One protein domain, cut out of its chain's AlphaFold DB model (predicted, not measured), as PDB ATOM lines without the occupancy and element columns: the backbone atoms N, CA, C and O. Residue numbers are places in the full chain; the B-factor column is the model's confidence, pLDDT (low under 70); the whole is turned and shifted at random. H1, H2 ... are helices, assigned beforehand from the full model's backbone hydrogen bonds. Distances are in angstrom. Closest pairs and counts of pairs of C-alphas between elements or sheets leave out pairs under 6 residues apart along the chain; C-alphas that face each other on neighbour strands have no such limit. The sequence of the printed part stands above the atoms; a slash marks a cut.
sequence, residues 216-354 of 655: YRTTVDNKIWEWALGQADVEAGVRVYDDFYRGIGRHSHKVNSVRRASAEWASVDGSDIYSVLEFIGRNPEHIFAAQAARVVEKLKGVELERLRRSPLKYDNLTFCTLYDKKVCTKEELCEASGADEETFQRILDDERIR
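This is residues 216 to 354 of the 655 residues of an uncharacterized protein of Muribaculaceae bacterium (UniProt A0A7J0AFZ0). This is a long rod of helices: H1, H2 and H3 zigzag at one end, the hairpin of H4 and H5 makes the middle, and H5 reaches on to a cluster of the short helices H6, H7 and H8, with small H9 at the far tip. The printed part has 139 residues with nine named helices, H1 to H9 in chain order, and no named strand: all helix. It is loose, with a radius of gyration of the C-alphas of 20.4 A, and spans 62 by 22 by 22 A.

H1, residues 216 to 229, touches H2, residues 234 to 245, with residues 224 to 229 alone; this hairpin has a shallow tilt of 23 degrees, its closest C-alphas, Ala 228 and Gly 237, 4.2 A apart. H2 makes another hairpin with H3, residues 252 to 266, at 18 degrees, shallow; the closest C-alphas, Asp 242 and Ser 252, are 6.2 A apart. H4, residues 273 to 282, makes a hairpin with H5, residues 289 to 309, at a tilt of 36 degrees, only just steep; the closest C-alphas, Ile 273 and Val 296, are 5.8 A apart. H5 has a kink of 31 degrees near residue 298. Its residues 304 to 308 alone touch H7, residues 330 to 337; the closest C-alphas, Arg 308 and Ala 336, are 4.5 A apart. H6, residues 316 to 324, touches H8, residues 341 to 348, about perpendicular at 74 degrees; the closest C-alphas, Cys 320 and Leu 348, are 6.6 A apart. H9, residues 350 to 354, touches no helix. Every O i to N i+4 pair is within hydrogen-bond range except in H3, 9 of 11, and H5, 15 of 17.

H1 begins at C-alpha 216 (55.931, -4.952, -28.523), H9 ends at C-alpha 354 (40.907, 54.408, -5.880). H5 measures 30.1 A, H3 21.7 A and H1 19.8 A.

The C-alphas farthest apart, Tyr 216 and Arg 354, are 65.3 A apart. The printed part has no cut, no link is long, and no printed residue is under 70 in pLDDT.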
ATOM      1  N   TYR A 216      57.322  -5.132 -28.945       92.12
ATOM      2  CA  TYR A 216      55.931  -4.952 -28.523       92.12
ATOM      3  C   TYR A 216      55.740  -4.978 -27.004       92.12
ATOM      4  O   TYR A 216      54.938  -4.207 -26.484       92.12
ATOM      5  N   ARG A 217      56.511  -5.780 -26.256       90.88
ATOM      6  CA  ARG A 217      56.515  -5.742 -24.777       90.88
ATOM      7  C   ARG A 217      56.773  -4.341 -24.220       90.88
ATOM      8  O   ARG A 217      56.114  -3.936 -23.269       90.88
ATOM      9  N   THR A 218      57.712  -3.610 -24.814       91.81
ATOM     10  CA  THR A 218      58.075  -2.249 -24.399       91.81
ATOM     11  C   THR A 218      57.062  -1.227 -24.902       91.81
ATOM     12  O   THR A 218      56.671  -0.323 -24.163       91.81
ATOM     13  N   THR A 219      56.632  -1.368 -26.154       92.62
ATOM     14  CA  THR A 219      55.678  -0.452 -26.791       92.62
ATOM     15  C   THR A 219      54.321  -0.491 -26.088       92.62
ATOM     16  O   THR A 219      53.770   0.558 -25.752       92.62
ATOM     17  N   VAL A 220      53.827  -1.689 -25.762       93.12
ATOM     18  CA  VAL A 220      52.588  -1.877 -24.998       93.12
ATOM     19  C   VAL A 220      52.719  -1.304 -23.582       93.12
ATOM     20  O   VAL A 220      51.808  -0.613 -23.143       93.12
ATOM     21  N   ASP A 221      53.844  -1.508 -22.885       93.62
ATOM     22  CA  ASP A 221      54.072  -0.954 -21.536       93.62
ATOM     23  C   ASP A 221      53.922   0.574 -21.515       93.62
ATOM     24  O   ASP A 221      53.149   1.124 -20.726       93.62
ATOM     25  N   ASN A 222      54.572   1.261 -22.461       93.38
ATOM     26  CA  ASN A 222      54.425   2.707 -22.617       93.38
ATOM     27  C   ASN A 222      52.965   3.113 -22.869       93.38
ATOM     28  O   ASN A 222      52.491   4.073 -22.263       93.38
ATOM     29  N   LYS A 223      52.235   2.368 -23.708       93.31
ATOM     30  CA  LYS A 223      50.830   2.664 -24.017       93.31
ATOM     31  C   LYS A 223      49.875   2.407 -22.855       93.31
ATOM     32  O   LYS A 223      48.971   3.212 -22.649       93.31
ATOM     33  N   ILE A 224      50.082   1.355 -22.063       93.56
ATOM     34  CA  ILE A 224      49.294   1.123 -20.844       93.56
ATOM     35  C   ILE A 224      49.580   2.236 -19.824       93.56
ATOM     36  O   ILE A 224      48.658   2.716 -19.166       93.56
ATOM     37  N   TRP A 225      50.829   2.702 -19.713       93.19
ATOM     38  CA  TRP A 225      51.160   3.833 -18.844       93.19
ATOM     39  C   TRP A 225      50.499   5.145 -19.299       93.19
ATOM     40  O   TRP A 225      49.896   5.842 -18.484       93.19
ATOM     41  N   GLU A 226      50.549   5.467 -20.596       91.38
ATOM     42  CA  GLU A 226      49.829   6.614 -21.178       91.38
ATOM     43  C   GLU A 226      48.319   6.523 -20.915       91.38
ATOM     44  O   GLU A 226      47.700   7.500 -20.491       91.38
ATOM     45  N   TRP A 227      47.734   5.335 -21.099       91.81
ATOM     46  CA  TRP A 227      46.328   5.070 -20.800       91.81
ATOM     47  C   TRP A 227      45.994   5.318 -19.326       91.81
ATOM     48  O   TRP A 227      44.982   5.958 -19.035       91.81
ATOM     49  N   ALA A 228      46.847   4.863 -18.402       91.19
ATOM     50  CA  ALA A 228      46.642   5.014 -16.964       91.19
ATOM     51  C   ALA A 228      46.609   6.491 -16.544       91.19
ATOM     52  O   ALA A 228      45.753   6.893 -15.756       91.19
ATOM     53  N   LEU A 229      47.496   7.311 -17.119       88.69
ATOM     54  CA  LEU A 229      47.533   8.756 -16.879       88.69
ATOM     55  C   LEU A 229      46.367   9.516 -17.532       88.69
ATOM     56  O   LEU A 229      46.022  10.605 -17.083       88.69
ATOM     57  N   GLY A 230      45.749   8.952 -18.572       84.25
ATOM     58  CA  GLY A 230      44.588   9.534 -19.249       84.25
ATOM     59  C   GLY A 230      43.247   9.310 -18.540       84.25
ATOM     60  O   GLY A 230      42.240   9.895 -18.948       84.25
ATOM     61  N   GLN A 231      43.204   8.478 -17.494       85.19
ATOM     62  CA  GLN A 231      41.957   8.140 -16.806       85.19
ATOM     63  C   GLN A 231      41.358   9.331 -16.042       85.19
ATOM     64  O   GLN A 231      42.041  10.270 -15.636       85.19
ATOM     65  N   ALA A 232      40.038   9.295 -15.825       81.38
ATOM     66  CA  ALA A 232      39.354  10.289 -14.990       81.38
ATOM     67  C   ALA A 232      39.820  10.229 -13.525       81.38
ATOM     68  O   ALA A 232      39.949  11.270 -12.885       81.38
ATOM     69  N   ASP A 233      40.091   9.017 -13.036       85.44
ATOM     70  CA  ASP A 233      40.790   8.739 -11.783       85.44
ATOM     71  C   ASP A 233      42.174   8.167 -12.127       85.44
ATOM     72  O   ASP A 233      42.330   6.973 -12.402       85.44
ATOM     73  N   VAL A 234      43.172   9.053 -12.162       88.25
ATOM     74  CA  VAL A 234      44.562   8.713 -12.507       88.25
ATOM     75  C   VAL A 234      45.149   7.707 -11.519       88.25
ATOM     76  O   VAL A 234      45.906   6.823 -11.914       88.25
ATOM     77  N   GLU A 235      44.796   7.795 -10.233       87.88
ATOM     78  CA  GLU A 235      45.320   6.878  -9.223       87.88
ATOM     79  C   GLU A 235      44.741   5.475  -9.410       87.88
ATOM     80  O   GLU A 235      45.483   4.493  -9.344       87.88
ATOM     81  N   ALA A 236      43.442   5.363  -9.706       89.44
ATOM     82  CA  ALA A 236      42.845   4.089 -10.096       89.44
ATOM     83  C   ALA A 236      43.499   3.524 -11.360       89.44
ATOM     84  O   ALA A 236      43.894   2.360 -11.349       89.44
ATOM     85  N   GLY A 237      43.691   4.337 -12.404       90.81
ATOM     86  CA  GLY A 237      44.369   3.912 -13.634       90.81
ATOM     87  C   GLY A 237      45.783   3.382 -13.375       90.81
ATOM     88  O   GLY A 237      46.150   2.305 -13.846       90.81
ATOM     89  N   VAL A 238      46.565   4.096 -12.562       92.00
ATOM     90  CA  VAL A 238      47.935   3.705 -12.202       92.00
ATOM     91  C   VAL A 238      47.974   2.465 -11.304       92.00
ATOM     92  O   VAL A 238      48.901   1.666 -11.435       92.00
ATOM     93  N   ARG A 239      46.968   2.239 -10.446       91.00
ATOM     94  CA  ARG A 239      46.820   0.963  -9.721       91.00
ATOM     95  C   ARG A 239      46.617  -0.206 -10.686       91.00
ATOM     96  O   ARG A 239      47.304  -1.208 -10.540       91.00
ATOM     97  N   VAL A 240      45.766  -0.056 -11.705       92.25
ATOM     98  CA  VAL A 240      45.567  -1.120 -12.708       92.25
ATOM     99  C   VAL A 240      46.861  -1.408 -13.483       92.25
ATOM    100  O   VAL A 240      47.185  -2.573 -13.708       92.25
ATOM    101  N   TYR A 241      47.640  -0.379 -13.840       93.62
ATOM    102  CA  TYR A 241      48.971  -0.566 -14.438       93.62
ATOM    103  C   TYR A 241      49.912  -1.364 -13.519       93.62
ATOM    104  O   TYR A 241      50.563  -2.313 -13.964       93.62
ATOM    105  N   ASP A 242      49.985  -0.994 -12.237       93.00
ATOM    106  CA  ASP A 242      50.873  -1.643 -11.268       93.00
ATOM    107  C   ASP A 242      50.464  -3.099 -11.002       93.00
ATOM    108  O   ASP A 242      51.327  -3.969 -10.922       93.00
ATOM    109  N   ASP A 243      49.159  -3.392 -10.969       91.19
ATOM    110  CA  ASP A 243      48.621  -4.752 -10.851       91.19
ATOM    111  C   ASP A 243      48.913  -5.599 -12.099       91.19
ATOM    112  O   ASP A 243      49.262  -6.781 -11.990       91.19
ATOM    113  N   PHE A 244      48.805  -4.999 -13.290       90.62
ATOM    114  CA  PHE A 244      49.105  -5.658 -14.560       90.62
ATOM    115  C   PHE A 244      50.571  -6.094 -14.628       90.62
ATOM    116  O   PHE A 244      50.870  -7.249 -14.943       90.62
ATOM    117  N   TYR A 245      51.486  -5.182 -14.295       91.38
ATOM    118  CA  TYR A 245      52.923  -5.430 -14.343       91.38
ATOM    119  C   TYR A 245      53.505  -5.966 -13.035       91.38
ATOM    120  O   TYR A 245      54.681  -6.296 -13.012       91.38
ATOM    121  N   ARG A 246      52.737  -6.069 -11.946       90.12
ATOM    122  CA  ARG A 246      53.200  -6.517 -10.617       90.12
ATOM    123  C   ARG A 246      54.488  -5.821 -10.154       90.12
ATOM    124  O   ARG A 246      55.390  -6.465  -9.617       90.12
ATOM    125  N   GLY A 247      54.605  -4.519 -10.416       86.25
ATOM    126  CA  GLY A 247      55.761  -3.711 -10.017       86.25
ATOM    127  C   GLY A 247      57.058  -3.906 -10.823       86.25
ATOM    128  O   GLY A 247      58.066  -3.295 -10.472       86.25
ATOM    129  N   ILE A 248      57.068  -4.718 -11.890       89.50
ATOM    130  CA  ILE A 248      58.251  -4.939 -12.756       89.50
ATOM    131  C   ILE A 248      58.164  -4.232 -14.120       89.50
ATOM    132  O   ILE A 248      59.050  -4.397 -14.956       89.50
ATOM    133  N   GLY A 249      57.118  -3.437 -14.349       89.44
ATOM    134  CA  GLY A 249      56.940  -2.649 -15.568       89.44
ATOM    135  C   GLY A 249      57.927  -1.486 -15.640       89.44
ATOM    136  O   GLY A 249      58.448  -1.004 -14.628       89.44
ATOM    137  N   ARG A 250      58.176  -0.982 -16.849       92.31
ATOM    138  CA  ARG A 250      59.132   0.103 -17.108       92.31
ATOM    139  C   ARG A 250      58.817   1.364 -16.304       92.31
ATOM    140  O   ARG A 250      59.734   2.054 -15.855       92.31
ATOM    141  N   HIS A 251      57.537   1.661 -16.100       93.38
ATOM    142  CA  HIS A 251      57.063   2.828 -15.353       93.38
ATOM    143  C   HIS A 251      56.652   2.498 -13.914       93.38
ATOM    144  O   HIS A 251      56.248   3.406 -13.191       93.38
ATOM    145  N   SER A 252      56.838   1.261 -13.434       90.88
ATOM    146  CA  SER A 252      56.499   0.882 -12.051       90.88
ATOM    147  C   SER A 252      57.225   1.740 -11.003       90.88
ATOM    148  O   SER A 252      56.650   2.087  -9.975       90.88
ATOM    149  N   HIS A 253      58.445   2.210 -11.287       88.50
ATOM    150  CA  HIS A 253      59.162   3.145 -10.405       88.50
ATOM    151  C   HIS A 253      58.470   4.521 -10.257       88.50
ATOM    152  O   HIS A 253      58.676   5.203  -9.252       88.50
ATOM    153  N   LYS A 254      57.631   4.925 -11.222       90.94
ATOM    154  CA  LYS A 254      56.881   6.196 -11.221       90.94
ATOM    155  C   LYS A 254      55.552   6.114 -10.464       90.94
ATOM    156  O   LYS A 254      54.966   7.150 -10.148       90.94
ATOM    157  N   VAL A 255      55.079   4.915 -10.118       90.06
ATOM    158  CA  VAL A 255      53.814   4.715  -9.382       90.06
ATOM    159  C   VAL A 255      53.825   5.486  -8.058       90.06
ATOM    160  O   VAL A 255      52.869   6.186  -7.727       90.06
ATOM    161  N   ASN A 256      54.940   5.447  -7.325       86.12
ATOM    162  CA  ASN A 256      55.070   6.165  -6.056       86.12
ATOM    163  C   ASN A 256      55.070   7.693  -6.221       86.12
ATOM    164  O   ASN A 256      54.534   8.385  -5.356       86.12
ATOM    165  N   SER A 257      55.631   8.233  -7.312       87.62
ATOM    166  CA  SER A 257      55.533   9.673  -7.588       87.62
ATOM    167  C   SER A 257      54.099  10.095  -7.897       87.62
ATOM    168  O   SER A 257      53.666  11.127  -7.396       87.62
ATOM    169  N   VAL A 258      53.332   9.268  -8.622       90.00
ATOM    170  CA  VAL A 258      51.905   9.535  -8.868       90.00
ATOM    171  C   VAL A 258      51.110   9.515  -7.566       90.00
ATOM    172  O   VAL A 258      50.311  10.416  -7.338       90.00
ATOM    173  N   ARG A 259      51.355   8.549  -6.670       87.00
ATOM    174  CA  ARG A 259      50.678   8.501  -5.360       87.00
ATOM    175  C   ARG A 259      50.947   9.746  -4.509       87.00
ATOM    176  O   ARG A 259      50.028  10.255  -3.880       87.00
ATOM    177  N   ARG A 260      52.184  10.259  -4.502       87.12
ATOM    178  CA  ARG A 260      52.513  11.514  -3.797       87.12
ATOM    179  C   ARG A 260      51.782  12.710  -4.405       87.12
ATOM    180  O   ARG A 260      51.122  13.438  -3.676       87.12
ATOM    181  N   ALA A 261      51.824  12.843  -5.727       89.06
ATOM    182  CA  ALA A 261      51.093  13.881  -6.447       89.06
ATOM    183  C   ALA A 261      49.564  13.765  -6.264       89.06
ATOM    184  O   ALA A 261      48.871  14.778  -6.261       89.06
ATOM    185  N   SER A 262      49.029  12.552  -6.068       88.88
ATOM    186  CA  SER A 262      47.612  12.335  -5.731       88.88
ATOM    187  C   SER A 262      47.275  12.890  -4.348       88.88
ATOM    188  O   SER A 262      46.267  13.569  -4.189       88.88
ATOM    189  N   ALA A 263      48.146  12.681  -3.355       87.00
ATOM    190  CA  ALA A 263      47.972  13.253  -2.020       87.00
ATOM    191  C   ALA A 263      48.042  14.791  -2.026       87.00
ATOM    192  O   ALA A 263      47.263  15.440  -1.331       87.00
ATOM    193  N   GLU A 264      48.937  15.374  -2.830       88.62
ATOM    194  CA  GLU A 264      49.000  16.828  -3.037       88.62
ATOM    195  C   GLU A 264      47.704  17.353  -3.666       88.62
ATOM    196  O   GLU A 264      47.104  18.288  -3.141       88.62
ATOM    197  N   TRP A 265      47.211  16.712  -4.729       90.19
ATOM    198  CA  TRP A 265      45.934  17.074  -5.350       90.19
ATOM    199  C   TRP A 265      44.740  16.904  -4.399       90.19
ATOM    200  O   TRP A 265      43.889  17.783  -4.324       90.19
ATOM    201  N   ALA A 266      44.698  15.829  -3.611       88.12
ATOM    202  CA  ALA A 266      43.641  15.582  -2.633       88.12
ATOM    203  C   ALA A 266      43.625  16.593  -1.474       88.12
ATOM    204  O   ALA A 266      42.619  16.706  -0.779       88.12
ATOM    205  N   SER A 267      44.726  17.320  -1.256       89.75
ATOM    206  CA  SER A 267      44.783  18.407  -0.274       89.75
ATOM    207  C   SER A 267      44.169  19.719  -0.776       89.75
ATOM    208  O   SER A 267      43.910  20.611   0.030       89.75
ATOM    209  N   VAL A 268      43.923  19.839  -2.087       92.44
ATOM    210  CA  VAL A 268      43.262  21.003  -2.688       92.44
ATOM    211  C   VAL A 268      41.764  20.918  -2.425       92.44
ATOM    212  O   VAL A 268      41.135  19.891  -2.688       92.44
ATOM    213  N   ASP A 269      41.168  22.012  -1.950       91.12
ATOM    214  CA  ASP A 269      39.716  22.107  -1.828       91.12
ATOM    215  C   ASP A 269      39.071  22.146  -3.222       91.12
ATOM    216  O   ASP A 269      38.971  23.187  -3.866       91.12
ATOM    217  N   GLY A 270      38.626  20.982  -3.695       88.12
ATOM    218  CA  GLY A 270      37.952  20.833  -4.984       88.12
ATOM    219  C   GLY A 270      36.541  21.430  -5.044       88.12
ATOM    220  O   GLY A 270      35.899  21.316  -6.088       88.12
ATOM    221  N   SER A 271      36.038  22.016  -3.951       90.12
ATOM    222  CA  SER A 271      34.778  22.769  -3.932       90.12
ATOM    223  C   SER A 271      34.971  24.273  -4.150       90.12
ATOM    224  O   SER A 271      34.006  24.962  -4.483       90.12
ATOM    225  N   ASP A 272      36.206  24.765  -4.031       91.44
ATOM    226  CA  ASP A 272      36.567  26.165  -4.220       91.44
ATOM    227  C   ASP A 272      37.356  26.366  -5.520       91.44
ATOM    228  O   ASP A 272      38.456  25.841  -5.714       91.44
ATOM    229  N   ILE A 273      36.802  27.174  -6.426       94.25
ATOM    230  CA  ILE A 273      37.427  27.442  -7.721       94.25
ATOM    231  C   ILE A 273      38.792  28.118  -7.557       94.25
ATOM    232  O   ILE A 273      39.711  27.816  -8.318       94.25
ATOM    233  N   TYR A 274      38.967  28.978  -6.550       93.06
ATOM    234  CA  TYR A 274      40.208  29.728  -6.349       93.06
ATOM    235  C   TYR A 274      41.336  28.829  -5.851       93.06
ATOM    236  O   TYR A 274      42.442  28.904  -6.389       93.06
ATOM    237  N   SER A 275      41.039  27.909  -4.932       93.19
ATOM    238  CA  SER A 275      41.967  26.861  -4.494       93.19
ATOM    239  C   SER A 275      42.478  26.014  -5.669       93.19
ATOM    240  O   SER A 275      43.679  25.755  -5.793       93.19
ATOM    241  N   VAL A 276      41.592  25.632  -6.596       93.88
ATOM    242  CA  VAL A 276      41.975  24.860  -7.791       93.88
ATOM    243  C   VAL A 276      42.787  25.707  -8.782       93.88
ATOM    244  O   VAL A 276      43.767  25.221  -9.355       93.88
ATOM    245  N   LEU A 277      42.441  26.983  -8.972       92.75
ATOM    246  CA  LEU A 277      43.200  27.901  -9.832       92.75
ATOM    247  C   LEU A 277      44.598  28.204  -9.284       92.75
ATOM    248  O   LEU A 277      45.553  28.299 -10.059       92.75
ATOM    249  N   GLU A 278      44.737  28.347  -7.967       92.31
ATOM    250  CA  GLU A 278      46.026  28.518  -7.298       92.31
ATOM    251  C   GLU A 278      46.914  27.290  -7.517       92.31
ATOM    252  O   GLU A 278      48.092  27.430  -7.863       92.31
ATOM    253  N   PHE A 279      46.336  26.091  -7.405       92.62
ATOM    254  CA  PHE A 279      47.035  24.839  -7.665       92.62
ATOM    255  C   PHE A 279      47.555  24.743  -9.106       92.62
ATOM    256  O   PHE A 279      48.747  24.490  -9.302       92.62
ATOM    257  N   ILE A 280      46.699  24.992 -10.106       90.81
ATOM    258  CA  ILE A 280      47.086  24.979 -11.528       90.81
ATOM    259  C   ILE A 280      48.133  26.062 -11.809       90.81
ATOM    260  O   ILE A 280      49.117  25.812 -12.501       90.81
ATOM    261  N   GLY A 281      47.943  27.263 -11.258       88.88
ATOM    262  CA  GLY A 281      48.846  28.392 -11.467       88.88
ATOM    263  C   GLY A 281      50.248  28.160 -10.902       88.88
ATOM    264  O   GLY A 281      51.222  28.613 -11.497       88.88
ATOM    265  N   ARG A 282      50.363  27.445  -9.776       89.00
ATOM    266  CA  ARG A 282      51.655  27.050  -9.195       89.00
ATOM    267  C   ARG A 282      52.275  25.837  -9.882       89.00
ATOM    268  O   ARG A 282      53.498  25.736  -9.907       89.00
ATOM    269  N   ASN A 283      51.457  24.938 -10.431       87.81
ATOM    270  CA  ASN A 283      51.904  23.648 -10.953       87.81
ATOM    271  C   ASN A 283      51.314  23.356 -12.353       87.81
ATOM    272  O   ASN A 283      50.521  22.424 -12.507       87.81
ATOM    273  N   PRO A 284      51.696  24.114 -13.399       85.75
ATOM    274  CA  PRO A 284      51.103  23.970 -14.733       85.75
ATOM    275  C   PRO A 284      51.377  22.604 -15.386       85.75
ATOM    276  O   PRO A 284      50.548  22.112 -16.143       85.75
ATOM    277  N   GLU A 285      52.508  21.968 -15.067       87.12
ATOM    278  CA  GLU A 285      52.896  20.645 -15.587       87.12
ATOM    279  C   GLU A 285      52.518  19.489 -14.643       87.12
ATOM    280  O   GLU A 285      52.983  18.360 -14.804       87.12
ATOM    281  N   HIS A 286      51.688  19.750 -13.628       89.06
ATOM    282  CA  HIS A 286      51.287  18.712 -12.686       89.06
ATOM    283  C   HIS A 286      50.497  17.601 -13.383       89.06
ATOM    284  O   HIS A 286      49.642  17.866 -14.226       89.06
ATOM    285  N   ILE A 287      50.681  16.349 -12.955       87.81
ATOM    286  CA  ILE A 287      49.989  15.193 -13.556       87.81
ATOM    287  C   ILE A 287      48.454  15.280 -13.450       87.81
ATOM    288  O   ILE A 287      47.739  14.676 -14.242       87.81
ATOM    289  N   PHE A 288      47.949  16.062 -12.491       88.31
ATOM    290  CA  PHE A 288      46.520  16.319 -12.283       88.31
ATOM    291  C   PHE A 288      46.026  17.627 -12.925       88.31
ATOM    292  O   PHE A 288      44.861  17.973 -12.748       88.31
ATOM    293  N   ALA A 289      46.847  18.351 -13.696       86.81
ATOM    294  CA  ALA A 289      46.463  19.637 -14.290       86.81
ATOM    295  C   ALA A 289      45.207  19.529 -15.176       86.81
ATOM    296  O   ALA A 289      44.296  20.349 -15.069       86.81
ATOM    297  N   ALA A 290      45.094  18.470 -15.985       84.12
ATOM    298  CA  ALA A 290      43.905  18.223 -16.807       84.12
ATOM    299  C   ALA A 290      42.654  17.909 -15.963       84.12
ATOM    300  O   ALA A 290      41.541  18.309 -16.308       84.12
ATOM    301  N   GLN A 291      42.813  17.204 -14.838       86.44
ATOM    302  CA  GLN A 291      41.714  16.969 -13.900       86.44
ATOM    303  C   GLN A 291      41.290  18.268 -13.213       86.44
ATOM    304  O   GLN A 291      40.096  18.552 -13.169       86.44
ATOM    305  N   ALA A 292      42.247  19.070 -12.750       90.31
ATOM    306  CA  ALA A 292      41.997  20.366 -12.138       90.31
ATOM    307  C   ALA A 292      41.269  21.316 -13.107       90.31
ATOM    308  O   ALA A 292      40.265  21.912 -12.729       90.31
ATOM    309  N   ALA A 293      41.670  21.370 -14.384       88.94
ATOM    310  CA  ALA A 293      40.980  22.158 -15.410       88.94
ATOM    311  C   ALA A 293      39.509  21.732 -15.597       88.94
ATOM    312  O   ALA A 293      38.622  22.578 -15.691       88.94
ATOM    313  N   ARG A 294      39.216  20.421 -15.571       88.31
ATOM    314  CA  ARG A 294      37.829  19.912 -15.599       88.31
ATOM    315  C   ARG A 294      37.030  20.301 -14.354       88.31
ATOM    316  O   ARG A 294      35.817  20.469 -14.448       88.31
ATOM    317  N   VAL A 295      37.676  20.400 -13.191       91.44
ATOM    318  CA  VAL A 295      37.030  20.874 -11.956       91.44
ATOM    319  C   VAL A 295      36.726  22.368 -12.054       91.44
ATOM    320  O   VAL A 295      35.595  22.752 -11.775       91.44
ATOM    321  N   VAL A 296      37.668  23.186 -12.537       94.50
ATOM    322  CA  VAL A 296      37.447  24.624 -12.787       94.50
ATOM    323  C   VAL A 296      36.243  24.839 -13.700       94.50
ATOM    324  O   VAL A 296      35.363  25.619 -13.353       94.50
ATOM    325  N   GLU A 297      36.145  24.101 -14.808       91.50
ATOM    326  CA  GLU A 297      35.018  24.234 -15.741       91.50
ATOM    327  C   GLU A 297      33.666  23.908 -15.083       91.50
ATOM    328  O   GLU A 297      32.664  24.576 -15.327       91.50
ATOM    329  N   LYS A 298      33.625  22.919 -14.180       91.12
ATOM    330  CA  LYS A 298      32.412  22.601 -13.409       91.12
ATOM    331  C   LYS A 298      32.066  23.691 -12.394       91.12
ATOM    332  O   LYS A 298      30.894  24.022 -12.231       91.12
ATOM    333  N   LEU A 299      33.068  24.223 -11.696       95.25
ATOM    334  CA  LEU A 299      32.878  25.237 -10.657       95.25
ATOM    335  C   LEU A 299      32.562  26.619 -11.238       95.25
ATOM    336  O   LEU A 299      31.847  27.392 -10.606       95.25
ATOM    337  N   LYS A 300      33.014  26.910 -12.461       95.50
ATOM    338  CA  LYS A 300      32.732  28.158 -13.182       95.50
ATOM    339  C   LYS A 300      31.239  28.491 -13.201       95.50
ATOM    340  O   LYS A 300      30.856  29.612 -12.878       95.50
ATOM    341  N   GLY A 301      30.386  27.515 -13.527       93.38
ATOM    342  CA  GLY A 301      28.934  27.715 -13.554       93.38
ATOM    343  C   GLY A 301      28.342  28.061 -12.182       93.38
ATOM    344  O   GLY A 301      27.450  28.903 -12.090       93.38
ATOM    345  N   VAL A 302      28.869  27.458 -11.110       93.00
ATOM    346  CA  VAL A 302      28.461  27.751  -9.725       93.00
ATOM    347  C   VAL A 302      28.841  29.180  -9.347       93.00
ATOM    348  O   VAL A 302      28.034  29.904  -8.764       93.00
ATOM    349  N   GLU A 303      30.046  29.604  -9.720       94.38
ATOM    350  CA  GLU A 303      30.560  30.924  -9.370       94.38
ATOM    351  C   GLU A 303      29.873  32.050 -10.162       94.38
ATOM    352  O   GLU A 303      29.502  33.071  -9.580       94.38
ATOM    353  N   LEU A 304      29.586  31.843 -11.453       95.06
ATOM    354  CA  LEU A 304      28.777  32.778 -12.246       95.06
ATOM    355  C   LEU A 304      27.354  32.921 -11.687       95.06
ATOM    356  O   LEU A 304      26.806  34.022 -11.659       95.06
ATOM    357  N   GLU A 305      26.750  31.835 -11.202       93.31
ATOM    358  CA  GLU A 305      25.425  31.888 -10.579       93.31
ATOM    359  C   GLU A 305      25.452  32.600  -9.218       93.31
ATOM    360  O   GLU A 305      24.529  33.348  -8.882       93.31
ATOM    361  N   ARG A 306      26.530  32.435  -8.444       91.69
ATOM    362  CA  ARG A 306      26.758  33.204  -7.214       91.69
ATOM    363  C   ARG A 306      26.858  34.701  -7.509       91.69
ATOM    364  O   ARG A 306      26.198  35.487  -6.825       91.69
ATOM    365  N   LEU A 307      27.627  35.079  -8.532       93.69
ATOM    366  CA  LEU A 307      27.733  36.461  -8.998       93.69
ATOM    367  C   LEU A 307      26.360  36.997  -9.431       93.69
ATOM    368  O   LEU A 307      25.956  38.057  -8.964       93.69
ATOM    369  N   ARG A 308      25.597  36.228 -10.219       91.50
ATOM    370  CA  ARG A 308      24.255  36.606 -10.696       91.50
ATOM    371  C   ARG A 308      23.256  36.874  -9.576       91.50
ATOM    372  O   ARG A 308      22.460  37.805  -9.664       91.50
ATOM    373  N   ARG A 309      23.293  36.082  -8.505       87.56
ATOM    374  CA  ARG A 309      22.378  36.245  -7.363       87.56
ATOM    375  C   ARG A 309      22.687  37.463  -6.509       87.56
ATOM    376  O   ARG A 309      21.777  38.004  -5.883       87.56
ATOM    377  N   SER A 310      23.954  37.865  -6.411       84.44
ATOM    378  CA  SER A 310      24.333  38.982  -5.547       84.44
ATOM    379  C   SER A 310      25.605  39.700  -6.019       84.44
ATOM    380  O   SER A 310      26.633  39.623  -5.340       84.44
ATOM    381  N   PRO A 311      25.542  40.467  -7.127       85.81
ATOM    382  CA  PRO A 311      26.704  41.195  -7.648       85.81
ATOM    383  C   PRO A 311      27.307  42.165  -6.624       85.81
ATOM    384  O   PRO A 311      28.517  42.326  -6.533       85.81
ATOM    385  N   LEU A 312      26.446  42.756  -5.792       80.25
ATOM    386  CA  LEU A 312      26.788  43.737  -4.757       80.25
ATOM    387  C   LEU A 312      27.660  43.177  -3.632       80.25
ATOM    388  O   LEU A 312      28.395  43.919  -2.988       80.25
ATOM    389  N   LYS A 313      27.541  41.874  -3.357       82.12
ATOM    390  CA  LYS A 313      28.330  41.186  -2.325       82.12
ATOM    391  C   LYS A 313      29.636  40.624  -2.885       82.12
ATOM    392  O   LYS A 313      30.412  40.041  -2.132       82.12
ATOM    393  N   TYR A 314      29.846  40.760  -4.189       89.06
ATOM    394  CA  TYR A 314      31.011  40.249  -4.879       89.06
ATOM    395  C   TYR A 314      32.117  41.304  -4.869       89.06
ATOM    396  O   TYR A 314      31.899  42.461  -5.247       89.06
ATOM    397  N   ASP A 315      33.299  40.927  -4.394       87.88
ATOM    398  CA  ASP A 315      34.432  41.839  -4.334       87.88
ATOM    399  C   ASP A 315      35.159  41.935  -5.685       87.88
ATOM    400  O   ASP A 315      35.069  41.061  -6.550       87.88
ATOM    401  N   ASN A 316      35.874  43.045  -5.858       90.69
ATOM    402  CA  ASN A 316      36.579  43.369  -7.092       90.69
ATOM    403  C   ASN A 316      37.701  42.364  -7.416       90.69
ATOM    404  O   ASN A 316      37.814  41.926  -8.558       90.69
ATOM    405  N   LEU A 317      38.481  41.947  -6.413       90.00
ATOM    406  CA  LEU A 317      39.636  41.065  -6.600       90.00
ATOM    407  C   LEU A 317      39.209  39.690  -7.120       90.00
ATOM    408  O   LEU A 317      39.811  39.154  -8.053       90.00
ATOM    409  N   THR A 318      38.158  39.136  -6.529       91.25
ATOM    410  CA  THR A 318      37.564  37.860  -6.925       91.25
ATOM    411  C   THR A 318      37.076  37.918  -8.378       91.25
ATOM    412  O   THR A 318      37.396  37.039  -9.181       91.25
ATOM    413  N   PHE A 319      36.394  39.001  -8.767       94.06
ATOM    414  CA  PHE A 319      35.914  39.202 -10.139       94.06
ATOM    415  C   PHE A 319      37.059  39.310 -11.149       94.06
ATOM    416  O   PHE A 319      37.065  38.603 -12.160       94.06
ATOM    417  N   CYS A 320      38.055  40.150 -10.859       93.00
ATOM    418  CA  CYS A 320      39.233  40.313 -11.707       93.00
ATOM    419  C   CYS A 320      40.021  39.006 -11.831       93.00
ATOM    420  O   CYS A 320      40.461  38.668 -12.923       93.00
ATOM    421  N   THR A 321      40.112  38.202 -10.767       92.88
ATOM    422  CA  THR A 321      40.795  36.900 -10.810       92.88
ATOM    423  C   THR A 321      40.173  35.958 -11.843       92.88
ATOM    424  O   THR A 321      40.907  35.319 -12.599       92.88
ATOM    425  N   LEU A 322      38.840  35.883 -11.925       94.25
ATOM    426  CA  LEU A 322      38.156  35.044 -12.917       94.25
ATOM    427  C   LEU A 322      38.449  35.485 -14.357       94.25
ATOM    428  O   LEU A 322      38.610  34.638 -15.243       94.25
ATOM    429  N   TYR A 323      38.547  36.796 -14.577       95.25
ATOM    430  CA  TYR A 323      38.873  37.378 -15.875       95.25
ATOM    431  C   TYR A 323      40.354  37.186 -16.242       95.25
ATOM    432  O   TYR A 323      40.673  36.626 -17.291       95.25
ATOM    433  N   ASP A 324      41.268  37.569 -15.350       93.38
ATOM    434  CA  ASP A 324      42.718  37.546 -15.570       93.38
ATOM    435  C   ASP A 324      43.251  36.123 -15.758       93.38
ATOM    436  O   ASP A 324      44.150  35.875 -16.568       93.38
ATOM    437  N   LYS A 325      42.672  35.152 -15.038       90.94
ATOM    438  CA  LYS A 325      42.980  33.722 -15.194       90.94
ATOM    439  C   LYS A 325      42.311  33.091 -16.416       90.94
ATOM    440  O   LYS A 325      42.516  31.902 -16.650       90.94
ATOM    441  N   LYS A 326      41.558  33.866 -17.209       92.75
ATOM    442  CA  LYS A 326      40.830  33.424 -18.410       92.75
ATOM    443  C   LYS A 326      39.846  32.281 -18.139       92.75
ATOM    444  O   LYS A 326      39.615  31.444 -19.008       92.75
ATOM    445  N   VAL A 327      39.289  32.238 -16.930       94.25
ATOM    446  CA  VAL A 327      38.262  31.259 -16.546       94.25
ATOM    447  C   VAL A 327      36.920  31.680 -17.123       94.25
ATOM    448  O   VAL A 327      36.218  30.877 -17.740       94.25
ATOM    449  N   CYS A 328      36.593  32.959 -16.954       96.06
ATOM    450  CA  CYS A 328      35.392  33.563 -17.502       96.06
ATOM    451  C   CYS A 328      35.753  34.547 -18.611       96.06
ATOM    452  O   CYS A 328      36.744  35.278 -18.517       96.06
ATOM    453  N   THR A 329      34.930  34.588 -19.653       95.94
ATOM    454  CA  THR A 329      34.999  35.656 -20.643       95.94
ATOM    455  C   THR A 329      34.355  36.919 -20.090       95.94
ATOM    456  O   THR A 329      33.629  36.917 -19.091       95.94
ATOM    457  N   LYS A 330      34.615  38.032 -20.768       95.81
ATOM    458  CA  LYS A 330      33.987  39.307 -20.451       95.81
ATOM    459  C   LYS A 330      32.466  39.234 -20.574       95.81
ATOM    460  O   LYS A 330      31.765  39.739 -19.709       95.81
ATOM    461  N   GLU A 331      31.963  38.587 -21.622       96.44
ATOM    462  CA  GLU A 331      30.530  38.446 -21.886       96.44
ATOM    463  C   GLU A 331      29.836  37.696 -20.745       96.44
ATOM    464  O   GLU A 331      28.814  38.162 -20.247       96.44
ATOM    465  N   GLU A 332      30.431  36.597 -20.273       96.38
ATOM    466  CA  GLU A 332      29.902  35.809 -19.152       96.38
ATOM    467  C   GLU A 332      29.850  36.627 -17.855       96.38
ATOM    468  O   GLU A 332      28.860  36.582 -17.120       96.38
ATOM    469  N   LEU A 333      30.900  37.403 -17.577       95.94
ATOM    470  CA  LEU A 333      30.971  38.255 -16.391       95.94
ATOM    471  C   LEU A 333      29.997  39.436 -16.462       95.94
ATOM    472  O   LEU A 333      29.358  39.749 -15.456       95.94
ATOM    473  N   CYS A 334      29.846  40.079 -17.622       94.50
ATOM    474  CA  CYS A 334      28.866  41.146 -17.835       94.50
ATOM    475  C   CYS A 334      27.431  40.623 -17.707       94.50
ATOM    476  O   CYS A 334      26.613  41.241 -17.029       94.50
ATOM    477  N   GLU A 335      27.127  39.461 -18.293       94.12
ATOM    478  CA  GLU A 335      25.807  38.835 -18.182       94.12
ATOM    479  C   GLU A 335      25.475  38.477 -16.727       94.12
ATOM    480  O   GLU A 335      24.376  38.767 -16.250       94.12
ATOM    481  N   ALA A 336      26.426  37.883 -15.999       93.81
ATOM    482  CA  ALA A 336      26.227  37.501 -14.605       93.81
ATOM    483  C   ALA A 336      26.116  38.721 -13.676       93.81
ATOM    484  O   ALA A 336      25.207  38.791 -12.858       93.81
ATOM    485  N   SER A 337      27.004  39.708 -13.798       91.69
ATOM    486  CA  SER A 337      26.984  40.905 -12.940       91.69
ATOM    487  C   SER A 337      25.904  41.926 -13.325       91.69
ATOM    488  O   SER A 337      25.555  42.801 -12.532       91.69
ATOM    489  N   GLY A 338      25.386  41.853 -14.553       88.81
ATOM    490  CA  GLY A 338      24.541  42.884 -15.146       88.81
ATOM    491  C   GLY A 338      25.284  44.187 -15.467       88.81
ATOM    492  O   GLY A 338      24.621  45.211 -15.658       88.81
ATOM    493  N   ALA A 339      26.623  44.166 -15.478       90.62
ATOM    494  CA  ALA A 339      27.467  45.280 -15.900       90.62
ATOM    495  C   ALA A 339      27.383  45.490 -17.419       90.62
ATOM    496  O   ALA A 339      27.370  44.534 -18.194       90.62
ATOM    497  N   ASP A 340      27.352  46.750 -17.842       91.56
ATOM    498  CA  ASP A 340      27.632  47.117 -19.227       91.56
ATOM    499  C   ASP A 340      29.146  47.253 -19.462       91.56
ATOM    500  O   ASP A 340      29.960  47.093 -18.552       91.56
ATOM    501  N   GLU A 341      29.520  47.545 -20.705       91.56
ATOM    502  CA  GLU A 341      30.908  47.721 -21.138       91.56
ATOM    503  C   GLU A 341      31.682  48.734 -20.279       91.56
ATOM    504  O   GLU A 341      32.806  48.477 -19.848       91.56
ATOM    505  N   GLU A 342      31.068  49.888 -20.024       91.38
ATOM    506  CA  GLU A 342      31.683  50.976 -19.271       91.38
ATOM    507  C   GLU A 342      31.872  50.586 -17.803       91.38
ATOM    508  O   GLU A 342      32.944  50.785 -17.230       91.38
ATOM    509  N   THR A 343      30.854  49.971 -17.200       91.06
ATOM    510  CA  THR A 343      30.909  49.478 -15.824       91.06
ATOM    511  C   THR A 343      31.953  48.376 -15.681       91.06
ATOM    512  O   THR A 343      32.720  48.398 -14.723       91.06
ATOM    513  N   PHE A 344      32.039  47.450 -16.640       93.94
ATOM    514  CA  PHE A 344      33.058  46.400 -16.655       93.94
ATOM    515  C   PHE A 344      34.469  46.992 -16.661       93.94
ATOM    516  O   PHE A 344      35.301  46.621 -15.832       93.94
ATOM    517  N   GLN A 345      34.728  47.969 -17.533       92.94
ATOM    518  CA  GLN A 345      36.027  48.637 -17.580       92.94
ATOM    519  C   GLN A 345      36.341  49.368 -16.265       92.94
ATOM    520  O   GLN A 345      37.468  49.308 -15.779       92.94
ATOM    521  N   ARG A 346      35.340  50.000 -15.641       91.06
ATOM    522  CA  ARG A 346      35.493  50.642 -14.325       91.06
ATOM    523  C   ARG A 346      35.786  49.641 -13.208       91.06
ATOM    524  O   ARG A 346      36.566  49.973 -12.325       91.06
ATOM    525  N   ILE A 347      35.207  48.437 -13.256       92.69
ATOM    526  CA  ILE A 347      35.549  47.340 -12.338       92.69
ATOM    527  C   ILE A 347      37.026  46.973 -12.501       92.69
ATOM    528  O   ILE A 347      37.744  46.941 -11.508       92.69
ATOM    529  N   LEU A 348      37.516  46.782 -13.726       92.69
ATOM    530  CA  LEU A 348      38.936  46.472 -13.944       92.69
ATOM    531  C   LEU A 348      39.877  47.606 -13.502       92.69
ATOM    532  O   LEU A 348      40.978  47.351 -13.022       92.69
ATOM    533  N   ASP A 349      39.440  48.855 -13.643       91.69
ATOM    534  CA  ASP A 349      40.223  50.036 -13.282       91.69
ATOM    535  C   ASP A 349      40.065  50.466 -11.807       91.69
ATOM    536  O   ASP A 349      40.667  51.469 -11.417       91.69
ATOM    537  N   ASP A 350      39.298  49.747 -10.974       89.88
ATOM    538  CA  ASP A 350      38.950  50.156  -9.598       89.88
ATOM    539  C   ASP A 350      40.184  50.501  -8.757       89.88
ATOM    540  O   ASP A 350      40.241  51.560  -8.132       89.88
ATOM    541  N   GLU A 351      41.225  49.662  -8.797       87.75
ATOM    542  CA  GLU A 351      42.461  49.906  -8.046       87.75
ATOM    543  C   GLU A 351      43.146  51.212  -8.484       87.75
ATOM    544  O   GLU A 351      43.651  51.970  -7.652       87.75
ATOM    545  N   ARG A 352      43.142  51.510  -9.791       89.44
ATOM    546  CA  ARG A 352      43.692  52.757 -10.334       89.44
ATOM    547  C   ARG A 352      42.836  53.951  -9.916       89.44
ATOM    548  O   ARG A 352      43.382  54.928  -9.420       89.44
ATOM    549  N   ILE A 353      41.513  53.857 -10.057       88.88
ATOM    550  CA  ILE A 353      40.585  54.937  -9.694       88.88
ATOM    551  C   ILE A 353      40.705  55.254  -8.197       88.88
ATOM    552  O   ILE A 353      40.807  56.417  -7.817       88.88
ATOM    553  N   ARG A 354      40.757  54.232  -7.333       88.25
ATOM    554  CA  ARG A 354      40.907  54.408  -5.880       88.25
ATOM    555  C   ARG A 354      42.251  55.013  -5.480       88.25
ATOM    556  O   ARG A 354      42.283  55.728  -4.485       88.25
TER     557      ARG A 354